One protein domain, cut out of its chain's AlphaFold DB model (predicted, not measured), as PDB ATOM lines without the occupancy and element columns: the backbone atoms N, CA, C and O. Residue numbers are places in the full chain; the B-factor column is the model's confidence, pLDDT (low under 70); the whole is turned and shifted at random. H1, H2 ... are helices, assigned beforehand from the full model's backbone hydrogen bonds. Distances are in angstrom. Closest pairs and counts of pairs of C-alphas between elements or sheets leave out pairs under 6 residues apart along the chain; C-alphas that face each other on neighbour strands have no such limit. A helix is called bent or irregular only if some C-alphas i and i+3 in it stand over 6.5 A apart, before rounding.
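This is residues 13 to 121 of the 309 residues of an uncharacterized protein of Actibacterium lipolyticum (UniProt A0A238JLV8). A long kinked helix, H4, stands beside a side-by-side pair, H3 and H5; short H2 crosses H4 and H3 like a bridge, and small H1 sits alone on another side of H4. Long links without named elements run round the outside: residues 20 to 39 from H1 to H2, and 89 to 100 from H4 to H5. The 109 printed residues hold five named helices, H1 to H5 in chain order, and no named strand; the class is all helix. The whole is compact, with a radius of gyration of the C-alphas of 13.2 A, and rounded, spanning 34 by 33 by 27 A.

Start at H4, residues 70 to 88, with a kink of 27 degrees near residue 77; it is irregular, but only just, C-alphas 75 and 78 being 6.7 A apart. With residues 72 to 76 alone it touches H2, residues 40 to 46, about perpendicular at 87 degrees; the closest C-alphas, of Ile 44 and Ala 76, are 6.6 A apart. H2 also touches residues 55 to 59 of H3, residues 53 to 65, at a steep tilt of 61 degrees; the closest C-alphas, of His 40 and Asp 55, are 4.9 A apart. H3 touches H5, residues 101 to 112, at a shallow tilt of 22 degrees, the same way; the closest C-alphas, of Gln 64 and Ala 109, are 4.8 A apart. The packing is mostly crossed, only just: 1 of 3 touching pairs is at a shallow tilt. H1, residues 14 to 19, is close to H4 but not clearly touching, the closest C-alphas, of Leu 17 and Pro 78, being 6.9 A apart. Every O i to N i+4 pair is within hydrogen-bond range in H1, H2 and H3, against 13 of 15 in H4 and 6 of 8 in H5.

Find C-alpha 70 at (7.577, -34.300, 4.628); from there H4 runs 26.5 A to C-alpha 88 at (5.068, -7.914, 5.715). H3 spans 18.7 A and H5 16.6 A, ending at C-alpha 112, (-7.439, -26.084, 3.938).

The C-alphas of Glu 95 and Pro 117 are the two farthest apart, at 36.7 A. The printed part has no cut. Look for pLDDT under 70 at residues 13, 36, 48 to 51 and 91 to 104.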
ATOM      1  N   PRO A  13      14.518 -16.336  12.553       66.31
ATOM      2  CA  PRO A  13      15.290 -16.355  13.776       66.31
ATOM      3  C   PRO A  13      15.956 -17.722  13.885       66.31
ATOM      4  O   PRO A  13      15.315 -18.741  13.608       66.31
ATOM      5  N   THR A  14      17.234 -17.754  14.261       70.25
ATOM      6  CA  THR A  14      17.973 -19.010  14.461       70.25
ATOM      7  C   THR A  14      17.165 -19.978  15.330       70.25
ATOM      8  O   THR A  14      17.158 -21.178  15.086       70.25
ATOM      9  N   GLU A  15      16.385 -19.438  16.263       73.12
ATOM     10  CA  GLU A  15      15.460 -20.140  17.139       73.12
ATOM     11  C   GLU A  15      14.349 -20.905  16.397       73.12
ATOM     12  O   GLU A  15      13.999 -22.004  16.817       73.12
ATOM     13  N   LEU A  16      13.796 -20.371  15.298       81.94
ATOM     14  CA  LEU A  16      12.796 -21.088  14.495       81.94
ATOM     15  C   LEU A  16      13.457 -22.220  13.702       81.94
ATOM     16  O   LEU A  16      12.925 -23.325  13.674       81.94
ATOM     17  N   LEU A  17      14.634 -21.989  13.110       84.06
ATOM     18  CA  LEU A  17      15.380 -23.061  12.436       84.06
ATOM     19  C   LEU A  17      15.796 -24.159  13.417       84.06
ATOM     20  O   LEU A  17      15.713 -25.337  13.087       84.06
ATOM     21  N   GLU A  18      16.219 -23.795  14.625       84.62
ATOM     22  CA  GLU A  18      16.539 -24.742  15.692       84.62
ATOM     23  C   GLU A  18      15.314 -25.532  16.143       84.62
ATOM     24  O   GLU A  18      15.396 -26.755  16.234       84.62
ATOM     25  N   ALA A  19      14.174 -24.870  16.352       85.81
ATOM     26  CA  ALA A  19      12.926 -25.543  16.698       85.81
ATOM     27  C   ALA A  19      12.467 -26.514  15.600       85.81
ATOM     28  O   ALA A  19      11.928 -27.574  15.901       85.81
ATOM     29  N   LEU A  20      12.723 -26.185  14.332       85.19
ATOM     30  CA  LEU A  20      12.424 -27.036  13.180       85.19
ATOM     31  C   LEU A  20      13.524 -28.073  12.879       85.19
ATOM     32  O   LEU A  20      13.483 -28.712  11.834       85.19
ATOM     33  N   ASN A  21      14.475 -28.282  13.796       87.00
ATOM     34  CA  ASN A  21      15.579 -29.245  13.679       87.00
ATOM     35  C   ASN A  21      16.534 -28.998  12.502       87.00
ATOM     36  O   ASN A  21      17.164 -29.936  12.022       87.00
ATOM     37  N   ARG A  22      16.682 -27.739  12.070       85.12
ATOM     38  CA  ARG A  22      17.591 -27.301  10.997       85.12
ATOM     39  C   ARG A  22      17.488 -28.212   9.765       85.12
ATOM     40  O   ARG A  22      18.447 -28.912   9.443       85.12
ATOM     41  N   PRO A  23      16.319 -28.223   9.111       86.44
ATOM     42  CA  PRO A  23      16.029 -29.171   8.049       86.44
ATOM     43  C   PRO A  23      17.011 -28.993   6.886       86.44
ATOM     44  O   PRO A  23      17.391 -27.869   6.544       86.44
ATOM     45  N   GLU A  24      17.415 -30.108   6.282       89.19
ATOM     46  CA  GLU A  24      18.272 -30.145   5.096       89.19
ATOM     47  C   GLU A  24      17.430 -30.393   3.841       89.19
ATOM     48  O   GLU A  24      16.326 -30.934   3.921       89.19
ATOM     49  N   ALA A  25      17.941 -29.984   2.677       90.06
ATOM     50  CA  ALA A  25      17.253 -30.236   1.417       90.06
ATOM     51  C   ALA A  25      17.144 -31.753   1.179       90.06
ATOM     52  O   ALA A  25      18.132 -32.468   1.388       90.06
ATOM     53  N   PRO A  26      15.988 -32.256   0.711       91.44
ATOM     54  CA  PRO A  26      15.847 -33.667   0.383       91.44
ATOM     55  C   PRO A  26      16.794 -34.059  -0.758       91.44
ATOM     56  O   PRO A  26      17.043 -33.283  -1.682       91.44
ATOM     57  N   SER A  27      17.309 -35.288  -0.716       89.50
ATOM     58  CA  SER A  27      18.194 -35.822  -1.763       89.50
ATOM     59  C   SER A  27      17.456 -36.174  -3.060       89.50
ATOM     60  O   SER A  27      18.071 -36.216  -4.125       89.50
ATOM     61  N   GLU A  28      16.147 -36.411  -2.973       92.81
ATOM     62  CA  GLU A  28      15.247 -36.671  -4.093       92.81
ATOM     63  C   GLU A  28      13.909 -35.968  -3.841       92.81
ATOM     64  O   GLU A  28      13.368 -36.027  -2.736       92.81
ATOM     65  N   ILE A  29      13.367 -35.315  -4.869       93.62
ATOM     66  CA  ILE A  29      12.052 -34.672  -4.821       93.62
ATOM     67  C   ILE A  29      11.076 -35.519  -5.632       93.62
ATOM     68  O   ILE A  29      11.217 -35.646  -6.847       93.62
ATOM     69  N   TRP A  30      10.085 -36.097  -4.953       93.06
ATOM     70  CA  TRP A  30       9.035 -36.916  -5.565       93.06
ATOM     71  C   TRP A  30       7.663 -36.233  -5.563       93.06
ATOM     72  O   TRP A  30       6.755 -36.699  -6.259       93.06
ATOM     73  N   GLN A  31       7.492 -35.148  -4.797       91.94
ATOM     74  CA  GLN A  31       6.241 -34.392  -4.755       91.94
ATOM     75  C   GLN A  31       5.869 -33.882  -6.154       91.94
ATOM     76  O   GLN A  31       6.653 -33.212  -6.824       91.94
ATOM     77  N   ALA A  32       4.662 -34.226  -6.604       89.75
ATOM     78  CA  ALA A  32       4.173 -33.844  -7.921       89.75
ATOM     79  C   ALA A  32       3.500 -32.459  -7.884       89.75
ATOM     80  O   ALA A  32       2.730 -32.217  -6.954       89.75
ATOM     81  N   PRO A  33       3.692 -31.617  -8.920       90.12
ATOM     82  CA  PRO A  33       3.045 -30.313  -9.002       90.12
ATOM     83  C   PRO A  33       1.545 -30.436  -9.276       90.12
ATOM     84  O   PRO A  33       1.125 -31.261 -10.097       90.12
ATOM     85  N   PHE A  34       0.746 -29.578  -8.647       86.12
ATOM     86  CA  PHE A  34      -0.707 -29.522  -8.801       86.12
ATOM     87  C   PHE A  34      -1.140 -29.065 -10.201       86.12
ATOM     88  O   PHE A  34      -1.963 -29.722 -10.837       86.12
ATOM     89  N   ASP A  35      -0.579 -27.969 -10.714       80.19
ATOM     90  CA  ASP A  35      -1.004 -27.309 -11.962       80.19
ATOM     91  C   ASP A  35      -0.057 -27.556 -13.154       80.19
ATOM     92  O   ASP A  35      -0.140 -26.904 -14.196       80.19
ATOM     93  N   HIS A  36       0.829 -28.544 -13.017       66.88
ATOM     94  CA  HIS A  36       1.881 -28.890 -13.973       66.88
ATOM     95  C   HIS A  36       3.007 -27.849 -14.137       66.88
ATOM     96  O   HIS A  36       3.859 -28.051 -15.014       66.88
ATOM     97  N   ILE A  37       3.094 -26.805 -13.300       72.19
ATOM     98  CA  ILE A  37       4.283 -25.942 -13.234       72.19
ATOM     99  C   ILE A  37       5.418 -26.710 -12.545       72.19
ATOM    100  O   ILE A  37       5.465 -26.893 -11.330       72.19
ATOM    101  N   ARG A  38       6.357 -27.207 -13.355       76.06
ATOM    102  CA  ARG A  38       7.469 -28.050 -12.888       76.06
ATOM    103  C   ARG A  38       8.656 -27.226 -12.386       76.06
ATOM    104  O   ARG A  38       8.910 -26.109 -12.846       76.06
ATOM    105  N   GLY A  39       9.450 -27.829 -11.507       84.88
ATOM    106  CA  GLY A  39      10.752 -27.302 -11.113       84.88
ATOM    107  C   GLY A  39      10.734 -26.362  -9.908       84.88
ATOM    108  O   GLY A  39      11.802 -25.907  -9.519       84.88
ATOM    109  N   HIS A  40       9.568 -25.981  -9.371       87.38
ATOM    110  CA  HIS A  40       9.502 -25.007  -8.273       87.38
ATOM    111  C   HIS A  40      10.040 -25.605  -6.962       87.38
ATOM    112  O   HIS A  40      10.840 -24.963  -6.285       87.38
ATOM    113  N   CYS A  41       9.715 -26.870  -6.665       89.75
ATOM    114  CA  CYS A  41      10.282 -27.618  -5.542       89.75
ATOM    115  C   CYS A  41      11.809 -27.761  -5.653       89.75
ATOM    116  O   CYS A  41      12.522 -27.533  -4.678       89.75
ATOM    117  N   GLU A  42      12.323 -28.079  -6.843       89.88
ATOM    118  CA  GLU A  42      13.757 -28.184  -7.117       89.88
ATOM    119  C   GLU A  42      14.457 -26.834  -6.932       89.88
ATOM    120  O   GLU A  42      15.471 -26.758  -6.242       89.88
ATOM    121  N   ARG A  43      13.881 -25.743  -7.454       88.62
ATOM    122  CA  ARG A  43      14.416 -24.389  -7.245       88.62
ATOM    123  C   ARG A  43      14.466 -24.023  -5.761       88.62
ATOM    124  O   ARG A  43      15.478 -23.489  -5.315       88.62
ATOM    125  N   ILE A  44      13.421 -24.342  -4.990       87.94
ATOM    126  CA  ILE A  44      13.389 -24.143  -3.528       87.94
ATOM    127  C   ILE A  44      14.483 -24.963  -2.826       87.94
ATOM    128  O   ILE A  44      15.084 -24.480  -1.859       87.94
ATOM    129  N   ALA A  45      14.750 -26.182  -3.303       89.00
ATOM    130  CA  ALA A  45      15.778 -27.080  -2.778       89.00
ATOM    131  C   ALA A  45      17.217 -26.604  -3.065       89.00
ATOM    132  O   ALA A  45      18.106 -26.818  -2.242       89.00
ATOM    133  N   GLU A  46      17.450 -25.929  -4.195       86.44
ATOM    134  CA  GLU A  46      18.785 -25.541  -4.680       86.44
ATOM    135  C   GLU A  46      19.393 -24.298  -4.003       86.44
ATOM    136  O   GLU A  46      20.611 -24.105  -4.052       86.44
ATOM    137  N   THR A  47      18.590 -23.434  -3.376       75.94
ATOM    138  CA  THR A  47      19.073 -22.176  -2.775       75.94
ATOM    139  C   THR A  47      19.081 -22.244  -1.253       75.94
ATOM    140  O   THR A  47      18.255 -22.913  -0.650       75.94
ATOM    141  N   THR A  48      19.969 -21.510  -0.581       68.19
ATOM    142  CA  THR A  48      19.889 -21.329   0.884       68.19
ATOM    143  C   THR A  48      19.031 -20.128   1.287       68.19
ATOM    144  O   THR A  48      18.526 -20.091   2.400       68.19
ATOM    145  N   GLU A  49      18.844 -19.167   0.381       66.56
ATOM    146  CA  GLU A  49      17.994 -17.981   0.564       66.56
ATOM    147  C   GLU A  49      16.582 -18.216   0.005       66.56
ATOM    148  O   GLU A  49      16.423 -19.075  -0.867       66.56
ATOM    149  N   PRO A  50      15.568 -17.434   0.423       61.81
ATOM    150  CA  PRO A  50      14.242 -17.475  -0.188       61.81
ATOM    151  C   PRO A  50      14.295 -17.320  -1.718       61.81
ATOM    152  O   PRO A  50      14.931 -16.395  -2.236       61.81
ATOM    153  N   THR A  51      13.639 -18.236  -2.435       66.94
ATOM    154  CA  THR A  51      13.510 -18.242  -3.900       66.94
ATOM    155  C   THR A  51      12.515 -17.188  -4.398       66.94
ATOM    156  O   THR A  51      12.142 -16.263  -3.675       66.94
ATOM    157  N   ASP A  52      12.112 -17.275  -5.670       73.50
ATOM    158  CA  ASP A  52      11.002 -16.482  -6.189       73.50
ATOM    159  C   ASP A  52       9.736 -16.763  -5.353       73.50
ATOM    160  O   ASP A  52       9.413 -17.922  -5.108       73.50
ATOM    161  N   LEU A  53       9.022 -15.726  -4.895       74.56
ATOM    162  CA  LEU A  53       7.767 -15.886  -4.149       74.56
ATOM    163  C   LEU A  53       6.744 -16.718  -4.923       74.56
ATOM    164  O   LEU A  53       5.954 -17.418  -4.298       74.56
ATOM    165  N   LEU A  54       6.784 -16.680  -6.259       78.69
ATOM    166  CA  LEU A  54       5.956 -17.540  -7.103       78.69
ATOM    167  C   LEU A  54       6.232 -19.029  -6.858       78.69
ATOM    168  O   LEU A  54       5.285 -19.802  -6.785       78.69
ATOM    169  N   ASP A  55       7.488 -19.422  -6.618       84.56
ATOM    170  CA  ASP A  55       7.813 -20.816  -6.295       84.56
ATOM    171  C   ASP A  55       7.148 -21.247  -4.981       84.56
ATOM    172  O   ASP A  55       6.661 -22.369  -4.874       84.56
ATOM    173  N   PHE A  56       7.087 -20.354  -3.983       85.38
ATOM    174  CA  PHE A  56       6.383 -20.636  -2.730       85.38
ATOM    175  C   PHE A  56       4.862 -20.660  -2.901       85.38
ATOM    176  O   PHE A  56       4.195 -21.422  -2.207       85.38
ATOM    177  N   CYS A  57       4.307 -19.869  -3.822       84.19
ATOM    178  CA  CYS A  57       2.880 -19.932  -4.152       84.19
ATOM    179  C   CYS A  57       2.518 -21.307  -4.706       84.19
ATOM    180  O   CYS A  57       1.607 -21.953  -4.190       84.19
ATOM    181  N   ASP A  58       3.276 -21.761  -5.705       86.50
ATOM    182  CA  ASP A  58       3.095 -23.070  -6.332       86.50
ATOM    183  C   ASP A  58       3.323 -24.190  -5.309       86.50
ATOM    184  O   ASP A  58       2.502 -25.096  -5.183       86.50
ATOM    185  N   PHE A  59       4.350 -24.059  -4.464       89.38
ATOM    186  CA  PHE A  59       4.601 -24.995  -3.369       89.38
ATOM    187  C   PHE A  59       3.419 -25.100  -2.391       89.38
ATOM    188  O   PHE A  59       3.080 -26.195  -1.940       89.38
ATOM    189  N   PHE A  60       2.757 -23.988  -2.049       89.19
ATOM    190  CA  PHE A  60       1.581 -24.029  -1.176       89.19
ATOM    191  C   PHE A  60       0.323 -24.547  -1.884       89.19
ATOM    192  O   PHE A  60      -0.518 -25.170  -1.230       89.19
ATOM    193  N   LEU A  61       0.200 -24.373  -3.203       88.62
ATOM    194  CA  LEU A  61      -0.829 -25.049  -3.999       88.62
ATOM    195  C   LEU A  61      -0.614 -26.569  -3.993       88.62
ATOM    196  O   LEU A  61      -1.562 -27.323  -3.753       88.62
ATOM    197  N   ASP A  62       0.626 -27.022  -4.159       90.81
ATOM    198  CA  ASP A  62       0.992 -28.431  -4.033       90.81
ATOM    199  C   ASP A  62       0.686 -28.959  -2.632       90.81
ATOM    200  O   ASP A  62      -0.000 -29.971  -2.486       90.81
ATOM    201  N   TYR A  63       1.114 -28.243  -1.589       90.31
ATOM    202  CA  TYR A  63       0.811 -28.593  -0.202       90.31
ATOM    203  C   TYR A  63      -0.696 -28.720   0.033       90.31
ATOM    204  O   TYR A  63      -1.141 -29.604   0.763       90.31
ATOM    205  N   GLN A  64      -1.509 -27.876  -0.601       88.19
ATOM    206  CA  GLN A  64      -2.954 -27.929  -0.463       88.19
ATOM    207  C   GLN A  64      -3.569 -29.176  -1.119       88.19
ATOM    208  O   GLN A  64      -4.412 -29.842  -0.502       88.19
ATOM    209  N   TYR A  65      -3.175 -29.497  -2.353       89.12
ATOM    210  CA  TYR A  65      -3.911 -30.433  -3.212       89.12
ATOM    211  C   TYR A  65      -3.214 -31.771  -3.471       89.12
ATOM    212  O   TYR A  65      -3.884 -32.736  -3.837       89.12
ATOM    213  N   MET A  66      -1.906 -31.860  -3.248       91.88
ATOM    214  CA  MET A  66      -1.085 -33.018  -3.599       91.88
ATOM    215  C   MET A  66      -0.628 -33.788  -2.346       91.88
ATOM    216  O   MET A  66      -0.731 -33.277  -1.219       91.88
ATOM    217  N   PRO A  67      -0.171 -35.048  -2.499       90.88
ATOM    218  CA  PRO A  67       0.574 -35.741  -1.453       90.88
ATOM    219  C   PRO A  67       1.832 -34.949  -1.088       90.88
ATOM    220  O   PRO A  67       2.566 -34.530  -1.980       90.88
ATOM    221  N   VAL A  68       2.058 -34.742   0.208       90.81
ATOM    222  CA  VAL A  68       3.149 -33.901   0.713       90.81
ATOM    223  C   VAL A  68       4.378 -34.741   1.001       90.81
ATOM    224  O   VAL A  68       4.296 -35.754   1.693       90.81
ATOM    225  N   GLN A  69       5.518 -34.278   0.503       92.25
ATOM    226  CA  GLN A  69       6.824 -34.785   0.883       92.25
ATOM    227  C   GLN A  69       7.291 -34.088   2.172       92.25
ATOM    228  O   GLN A  69       7.538 -32.885   2.184       92.25
ATOM    229  N   GLU A  70       7.376 -34.841   3.272       89.75
ATOM    230  CA  GLU A  70       7.577 -34.300   4.628       89.75
ATOM    231  C   GLU A  70       8.915 -33.569   4.810       89.75
ATOM    232  O   GLU A  70       8.948 -32.476   5.371       89.75
ATOM    233  N   ASP A  71      10.012 -34.138   4.310       89.69
ATOM    234  CA  ASP A  71      11.348 -33.539   4.398       89.69
ATOM    235  C   ASP A  71      11.473 -32.279   3.523       89.69
ATOM    236  O   ASP A  71      12.041 -31.275   3.957       89.69
ATOM    237  N   LEU A  72      10.848 -32.276   2.340       91.50
ATOM    238  CA  LEU A  72      10.706 -31.079   1.510       91.50
ATOM    239  C   LEU A  72       9.887 -29.993   2.219       91.50
ATOM    240  O   LEU A  72      10.288 -28.831   2.199       91.50
ATOM    241  N   LEU A  73       8.766 -30.347   2.859       90.38
ATOM    242  CA  LEU A  73       7.956 -29.398   3.627       90.38
ATOM    243  C   LEU A  73       8.749 -28.812   4.791       90.38
ATOM    244  O   LEU A  73       8.790 -27.591   4.934       90.38
ATOM    245  N   ALA A  74       9.403 -29.658   5.586       88.12
ATOM    246  CA  ALA A  74      10.235 -29.216   6.695       88.12
ATOM    247  C   ALA A  74      11.311 -28.230   6.217       88.12
ATOM    248  O   ALA A  74      11.518 -27.204   6.856       88.12
ATOM    249  N   PHE A  75      11.935 -28.487   5.065       88.56
ATOM    250  CA  PHE A  75      12.955 -27.620   4.475       88.56
ATOM    251  C   PHE A  75      12.410 -26.307   3.890       88.56
ATOM    252  O   PHE A  75      12.973 -25.233   4.122       88.56
ATOM    253  N   ALA A  76      11.323 -26.370   3.119       89.31
ATOM    254  CA  ALA A  76      10.765 -25.231   2.394       89.31
ATOM    255  C   ALA A  76      10.002 -24.263   3.308       89.31
ATOM    256  O   ALA A  76      10.054 -23.047   3.111       89.31
ATOM    257  N   PHE A  77       9.309 -24.785   4.321       88.88
ATOM    258  CA  PHE A  77       8.403 -24.009   5.161       88.88
ATOM    259  C   PHE A  77       9.080 -22.852   5.920       88.88
ATOM    260  O   PHE A  77       8.609 -21.722   5.778       88.88
ATOM    261  N   PRO A  78      10.204 -23.032   6.648       87.62
ATOM    262  CA  PRO A  78      10.889 -21.908   7.284       87.62
ATOM    263  C   PRO A  78      11.320 -20.826   6.286       87.62
ATOM    264  O   PRO A  78      11.179 -19.644   6.582       87.62
ATOM    265  N   LYS A  79      11.770 -21.192   5.079       86.00
ATOM    266  CA  LYS A  79      12.127 -20.205   4.046       86.00
ATOM    267  C   LYS A  79      10.917 -19.417   3.557       86.00
ATOM    268  O   LYS A  79      11.019 -18.211   3.334       86.00
ATOM    269  N   ALA A  80       9.773 -20.084   3.412       86.56
ATOM    270  CA  ALA A  80       8.523 -19.432   3.055       86.56
ATOM    271  C   ALA A  80       8.087 -18.427   4.135       86.56
ATOM    272  O   ALA A  80       7.712 -17.299   3.814       86.56
ATOM    273  N   LEU A  81       8.218 -18.802   5.414       87.31
ATOM    274  CA  LEU A  81       7.970 -17.915   6.554       87.31
ATOM    275  C   LEU A  81       8.924 -16.712   6.569       87.31
ATOM    276  O   LEU A  81       8.502 -15.600   6.883       87.31
ATOM    277  N   GLU A  82      10.190 -16.904   6.191       84.06
ATOM    278  CA  GLU A  82      11.143 -15.803   6.022       84.06
ATOM    279  C   GLU A  82      10.694 -14.812   4.956       84.06
ATOM    280  O   GLU A  82      10.685 -13.599   5.172       84.06
ATOM    281  N   ALA A  83      10.344 -15.346   3.788       80.94
ATOM    282  CA  ALA A  83       9.942 -14.567   2.633       80.94
ATOM    283  C   ALA A  83       8.690 -13.743   2.957       80.94
ATOM    284  O   ALA A  83       8.647 -12.543   2.675       80.94
ATOM    285  N   TRP A  84       7.732 -14.374   3.641       85.50
ATOM    286  CA  TRP A  84       6.528 -13.742   4.166       85.50
ATOM    287  C   TRP A  84       6.865 -12.597   5.120       85.50
ATOM    288  O   TRP A  84       6.463 -11.459   4.891       85.50
ATOM    289  N   ALA A  85       7.673 -12.859   6.149       85.19
ATOM    290  CA  ALA A  85       8.025 -11.853   7.145       85.19
ATOM    291  C   ALA A  85       8.758 -10.648   6.535       85.19
ATOM    292  O   ALA A  85       8.499  -9.503   6.912       85.19
ATOM    293  N   ARG A  86       9.653 -10.882   5.564       80.81
ATOM    294  CA  ARG A  86      10.354  -9.810   4.835       80.81
ATOM    295  C   ARG A  86       9.376  -8.930   4.048       80.81
ATOM    296  O   ARG A  86       9.565  -7.709   4.043       80.81
ATOM    297  N   GLN A  87       8.360  -9.530   3.417       79.44
ATOM    298  CA  GLN A  87       7.304  -8.808   2.703       79.44
ATOM    299  C   GLN A  87       6.444  -7.983   3.666       79.44
ATOM    300  O   GLN A  87       6.330  -6.774   3.468       79.44
ATOM    301  N   GLU A  88       5.908  -8.602   4.722       82.25
ATOM    302  CA  GLU A  88       5.068  -7.914   5.715       82.25
ATOM    303  C   GLU A  88       5.788  -6.707   6.316       82.25
ATOM    304  O   GLU A  88       5.229  -5.624   6.448       82.25
ATOM    305  N   LEU A  89       7.074  -6.856   6.634       84.31
ATOM    306  CA  LEU A  89       7.849  -5.810   7.294       84.31
ATOM    307  C   LEU A  89       8.424  -4.758   6.328       84.31
ATOM    308  O   LEU A  89       9.204  -3.907   6.763       84.31
ATOM    309  N   GLY A  90       8.029  -4.773   5.049       72.50
ATOM    310  CA  GLY A  90       8.346  -3.723   4.077       72.50
ATOM    311  C   GLY A  90       9.811  -3.695   3.631       72.50
ATOM    312  O   GLY A  90      10.331  -2.643   3.247       72.50
ATOM    313  N   THR A  91      10.503  -4.835   3.686       60.22
ATOM    314  CA  THR A  91      11.845  -4.962   3.097       60.22
ATOM    315  C   THR A  91      11.697  -4.981   1.573       60.22
ATOM    316  O   THR A  91      10.747  -5.595   1.091       60.22
ATOM    317  N   PRO A  92      12.571  -4.321   0.783       46.69
ATOM    318  CA  PRO A  92      12.409  -4.281  -0.665       46.69
ATOM    319  C   PRO A  92      12.430  -5.695  -1.244       46.69
ATOM    320  O   PRO A  92      13.490  -6.296  -1.415       46.69
ATOM    321  N   ALA A  93      11.253  -6.216  -1.559       45.62
ATOM    322  CA  ALA A  93      11.121  -7.343  -2.444       45.62
ATOM    323  C   ALA A  93      11.364  -6.792  -3.872       45.62
ATOM    324  O   ALA A  93      10.756  -5.779  -4.238       45.62
ATOM    325  N   PRO A  94      12.294  -7.360  -4.668       45.00
ATOM    326  CA  PRO A  94      12.409  -7.103  -6.107       45.00
ATOM    327  C   PRO A  94      11.056  -6.895  -6.809       45.00
ATOM    328  O   PRO A  94      10.090  -7.572  -6.491       45.00
ATOM    329  N   GLU A  95      10.976  -5.989  -7.788       43.84
ATOM    330  CA  GLU A  95       9.718  -5.548  -8.436       43.84
ATOM    331  C   GLU A  95       8.804  -6.665  -8.973       43.84
ATOM    332  O   GLU A  95       7.601  -6.443  -9.097       43.84
ATOM    333  N   ARG A  96       9.341  -7.866  -9.222       43.16
ATOM    334  CA  ARG A  96       8.575  -9.082  -9.553       43.16
ATOM    335  C   ARG A  96       7.686  -9.615  -8.414       43.16
ATOM    336  O   ARG A  96       6.879 -10.497  -8.650       43.16
ATOM    337  N   PHE A  97       7.818  -9.067  -7.208       48.59
ATOM    338  CA  PHE A  97       7.134  -9.478  -5.979       48.59
ATOM    339  C   PHE A  97       5.991  -8.538  -5.567       48.59
ATOM    340  O   PHE A  97       5.526  -8.572  -4.431       48.59
ATOM    341  N   LYS A  98       5.541  -7.652  -6.466       41.16
ATOM    342  CA  LYS A  98       4.390  -6.776  -6.213       41.16
ATOM    343  C   LYS A  98       3.090  -7.489  -6.593       41.16
ATOM    344  O   LYS A  98       2.785  -7.623  -7.775       41.16
ATOM    345  N   GLY A  99       2.319  -7.900  -5.589       47.91
ATOM    346  CA  GLY A  99       0.950  -8.400  -5.731       47.91
ATOM    347  C   GLY A  99       0.511  -9.206  -4.506       47.91
ATOM    348  O   GLY A  99       1.243 -10.092  -4.073       47.91
ATOM    349  N   ASP A 100      -0.678  -8.922  -3.977       51.94
ATOM    350  CA  ASP A 100      -1.224  -9.533  -2.746       51.94
ATOM    351  C   ASP A 100      -1.438 -11.057  -2.856       51.94
ATOM    352  O   ASP A 100      -1.388 -11.783  -1.867       51.94
ATOM    353  N   TRP A 101      -1.551 -11.553  -4.089       51.50
ATOM    354  CA  TRP A 101      -1.839 -12.939  -4.467       51.50
ATOM    355  C   TRP A 101      -0.875 -13.998  -3.906       51.50
ATOM    356  O   TRP A 101      -1.227 -15.174  -3.852       51.50
ATOM    357  N   HIS A 102       0.344 -13.620  -3.506       57.94
ATOM    358  CA  HIS A 102       1.393 -14.599  -3.215       57.94
ATOM    359  C   HIS A 102       1.213 -15.292  -1.856       57.94
ATOM    360  O   HIS A 102       1.233 -16.519  -1.751       57.94
ATOM    361  N   PHE A 103       0.973 -14.515  -0.798       65.94
ATOM    362  CA  PHE A 103       0.754 -15.068   0.543       65.94
ATOM    363  C   PHE A 103      -0.713 -15.385   0.835       65.94
ATOM    364  O   PHE A 103      -0.987 -16.159   1.753       65.94
ATOM    365  N   GLU A 104      -1.646 -14.920  -0.004       67.00
ATOM    366  CA  GLU A 104      -2.999 -15.487  -0.068       67.00
ATOM    367  C   GLU A 104      -2.953 -17.006  -0.307       67.00
ATOM    368  O   GLU A 104      -3.682 -17.746   0.354       67.00
ATOM    369  N   GLY A 105      -2.043 -17.483  -1.169       76.00
ATOM    370  CA  GLY A 105      -1.820 -18.910  -1.415       76.00
ATOM    371  C   GLY A 105      -1.413 -19.676  -0.155       76.00
ATOM    372  O   GLY A 105      -2.030 -20.689   0.171       76.00
ATOM    373  N   MET A 106      -0.444 -19.154   0.610       84.81
ATOM    374  CA  MET A 106      -0.021 -19.747   1.887       84.81
ATOM    375  C   MET A 106      -1.178 -19.816   2.888       84.81
ATOM    376  O   MET A 106      -1.465 -20.885   3.429       84.81
ATOM    377  N   TRP A 107      -1.864 -18.696   3.132       84.12
ATOM    378  CA  TRP A 107      -2.964 -18.657   4.099       84.12
ATOM    379  C   TRP A 107      -4.112 -19.578   3.688       84.12
ATOM    380  O   TRP A 107      -4.657 -20.291   4.532       84.12
ATOM    381  N   HIS A 108      -4.438 -19.631   2.395       81.06
ATOM    382  CA  HIS A 108      -5.458 -20.530   1.860       81.06
ATOM    383  C   HIS A 108      -5.072 -22.004   2.019       81.06
ATOM    384  O   HIS A 108      -5.887 -22.819   2.463       81.06
ATOM    385  N   ALA A 109      -3.821 -22.346   1.715       85.38
ATOM    386  CA  ALA A 109      -3.310 -23.700   1.843       85.38
ATOM    387  C   ALA A 109      -3.315 -24.163   3.305       85.38
ATOM    388  O   ALA A 109      -3.838 -25.237   3.608       85.38
ATOM    389  N   LEU A 110      -2.849 -23.316   4.225       86.12
ATOM    390  CA  LEU A 110      -2.880 -23.582   5.662       86.12
ATOM    391  C   LEU A 110      -4.313 -23.609   6.226       86.12
ATOM    392  O   LEU A 110      -4.558 -24.247   7.247       86.12
ATOM    393  N   ALA A 111      -5.278 -22.909   5.624       81.19
ATOM    394  CA  ALA A 111      -6.677 -22.968   6.059       81.19
ATOM    395  C   ALA A 111      -7.338 -24.291   5.634       81.19
ATOM    396  O   ALA A 111      -8.179 -24.846   6.349       81.19
ATOM    397  N   TYR A 112      -6.946 -24.816   4.469       81.69
ATOM    398  CA  TYR A 112      -7.439 -26.084   3.938       81.69
ATOM    399  C   TYR A 112      -6.776 -27.294   4.602       81.69
ATOM    400  O   TYR A 112      -7.462 -28.237   5.004       81.69
ATOM    401  N   ARG A 113      -5.452 -27.243   4.747       84.50
ATOM    402  CA  ARG A 113      -4.611 -28.253   5.388       84.50
ATOM    403  C   ARG A 113      -3.821 -27.565   6.514       84.50
ATOM    404  O   ARG A 113      -2.705 -27.109   6.277       84.50
ATOM    405  N   PRO A 114      -4.405 -27.423   7.721       82.31
ATOM    406  CA  PRO A 114      -3.715 -26.830   8.866       82.31
ATOM    407  C   PRO A 114      -2.389 -27.522   9.149       82.31
ATOM    408  O   PRO A 114      -2.217 -28.684   8.791       82.31
ATOM    409  N   ILE A 115      -1.480 -26.812   9.819       78.88
ATOM    410  CA  ILE A 115      -0.227 -27.379  10.327       78.88
ATOM    411  C   ILE A 115      -0.592 -28.563  11.232       78.88
ATOM    412  O   ILE A 115      -1.065 -28.375  12.353       78.88
ATOM    413  N   HIS A 116      -0.468 -29.774  10.697       73.69
ATOM    414  CA  HIS A 116      -0.981 -30.985  11.319       73.69
ATOM    415  C   HIS A 116       0.132 -31.672  12.128       73.69
ATOM    416  O   HIS A 116       1.290 -31.632  11.701       73.69
ATOM    417  N   PRO A 117      -0.193 -32.361  13.242       73.38
ATOM    418  CA  PRO A 117       0.767 -33.151  14.021       73.38
ATOM    419  C   PRO A 117       1.541 -34.217  13.234       73.38
ATOM    420  O   PRO A 117       2.502 -34.774  13.750       73.38
ATOM    421  N   GLU A 118       1.104 -34.530  12.010       78.00
ATOM    422  CA  GLU A 118       1.829 -35.419  11.094       78.00
ATOM    423  C   GLU A 118       3.089 -34.767  10.505       78.00
ATOM    424  O   GLU A 118       4.032 -35.478  10.188       78.00
ATOM    425  N   PHE A 119       3.125 -33.433  10.395       79.94
ATOM    426  CA  PHE A 119       4.245 -32.688   9.808       79.94
ATOM    427  C   PHE A 119       5.056 -31.917  10.845       79.94
ATOM    428  O   PHE A 119       6.262 -31.748  10.682       79.94
ATOM    429  N   PHE A 120       4.397 -31.428  11.896       85.19
ATOM    430  CA  PHE A 120       5.040 -30.654  12.948       85.19
ATOM    431  C   PHE A 120       4.534 -31.096  14.314       85.19
ATOM    432  O   PHE A 120       3.329 -31.103  14.564       85.19
ATOM    433  N   ASP A 121       5.451 -31.426  15.221       89.44
ATOM    434  CA  ASP A 121       5.096 -31.699  16.608       89.44
ATOM    435  C   ASP A 121       4.619 -30.426  17.341       89.44
ATOM    436  O   ASP A 121       4.629 -29.312  16.813       89.44
TER     437      ASP A 121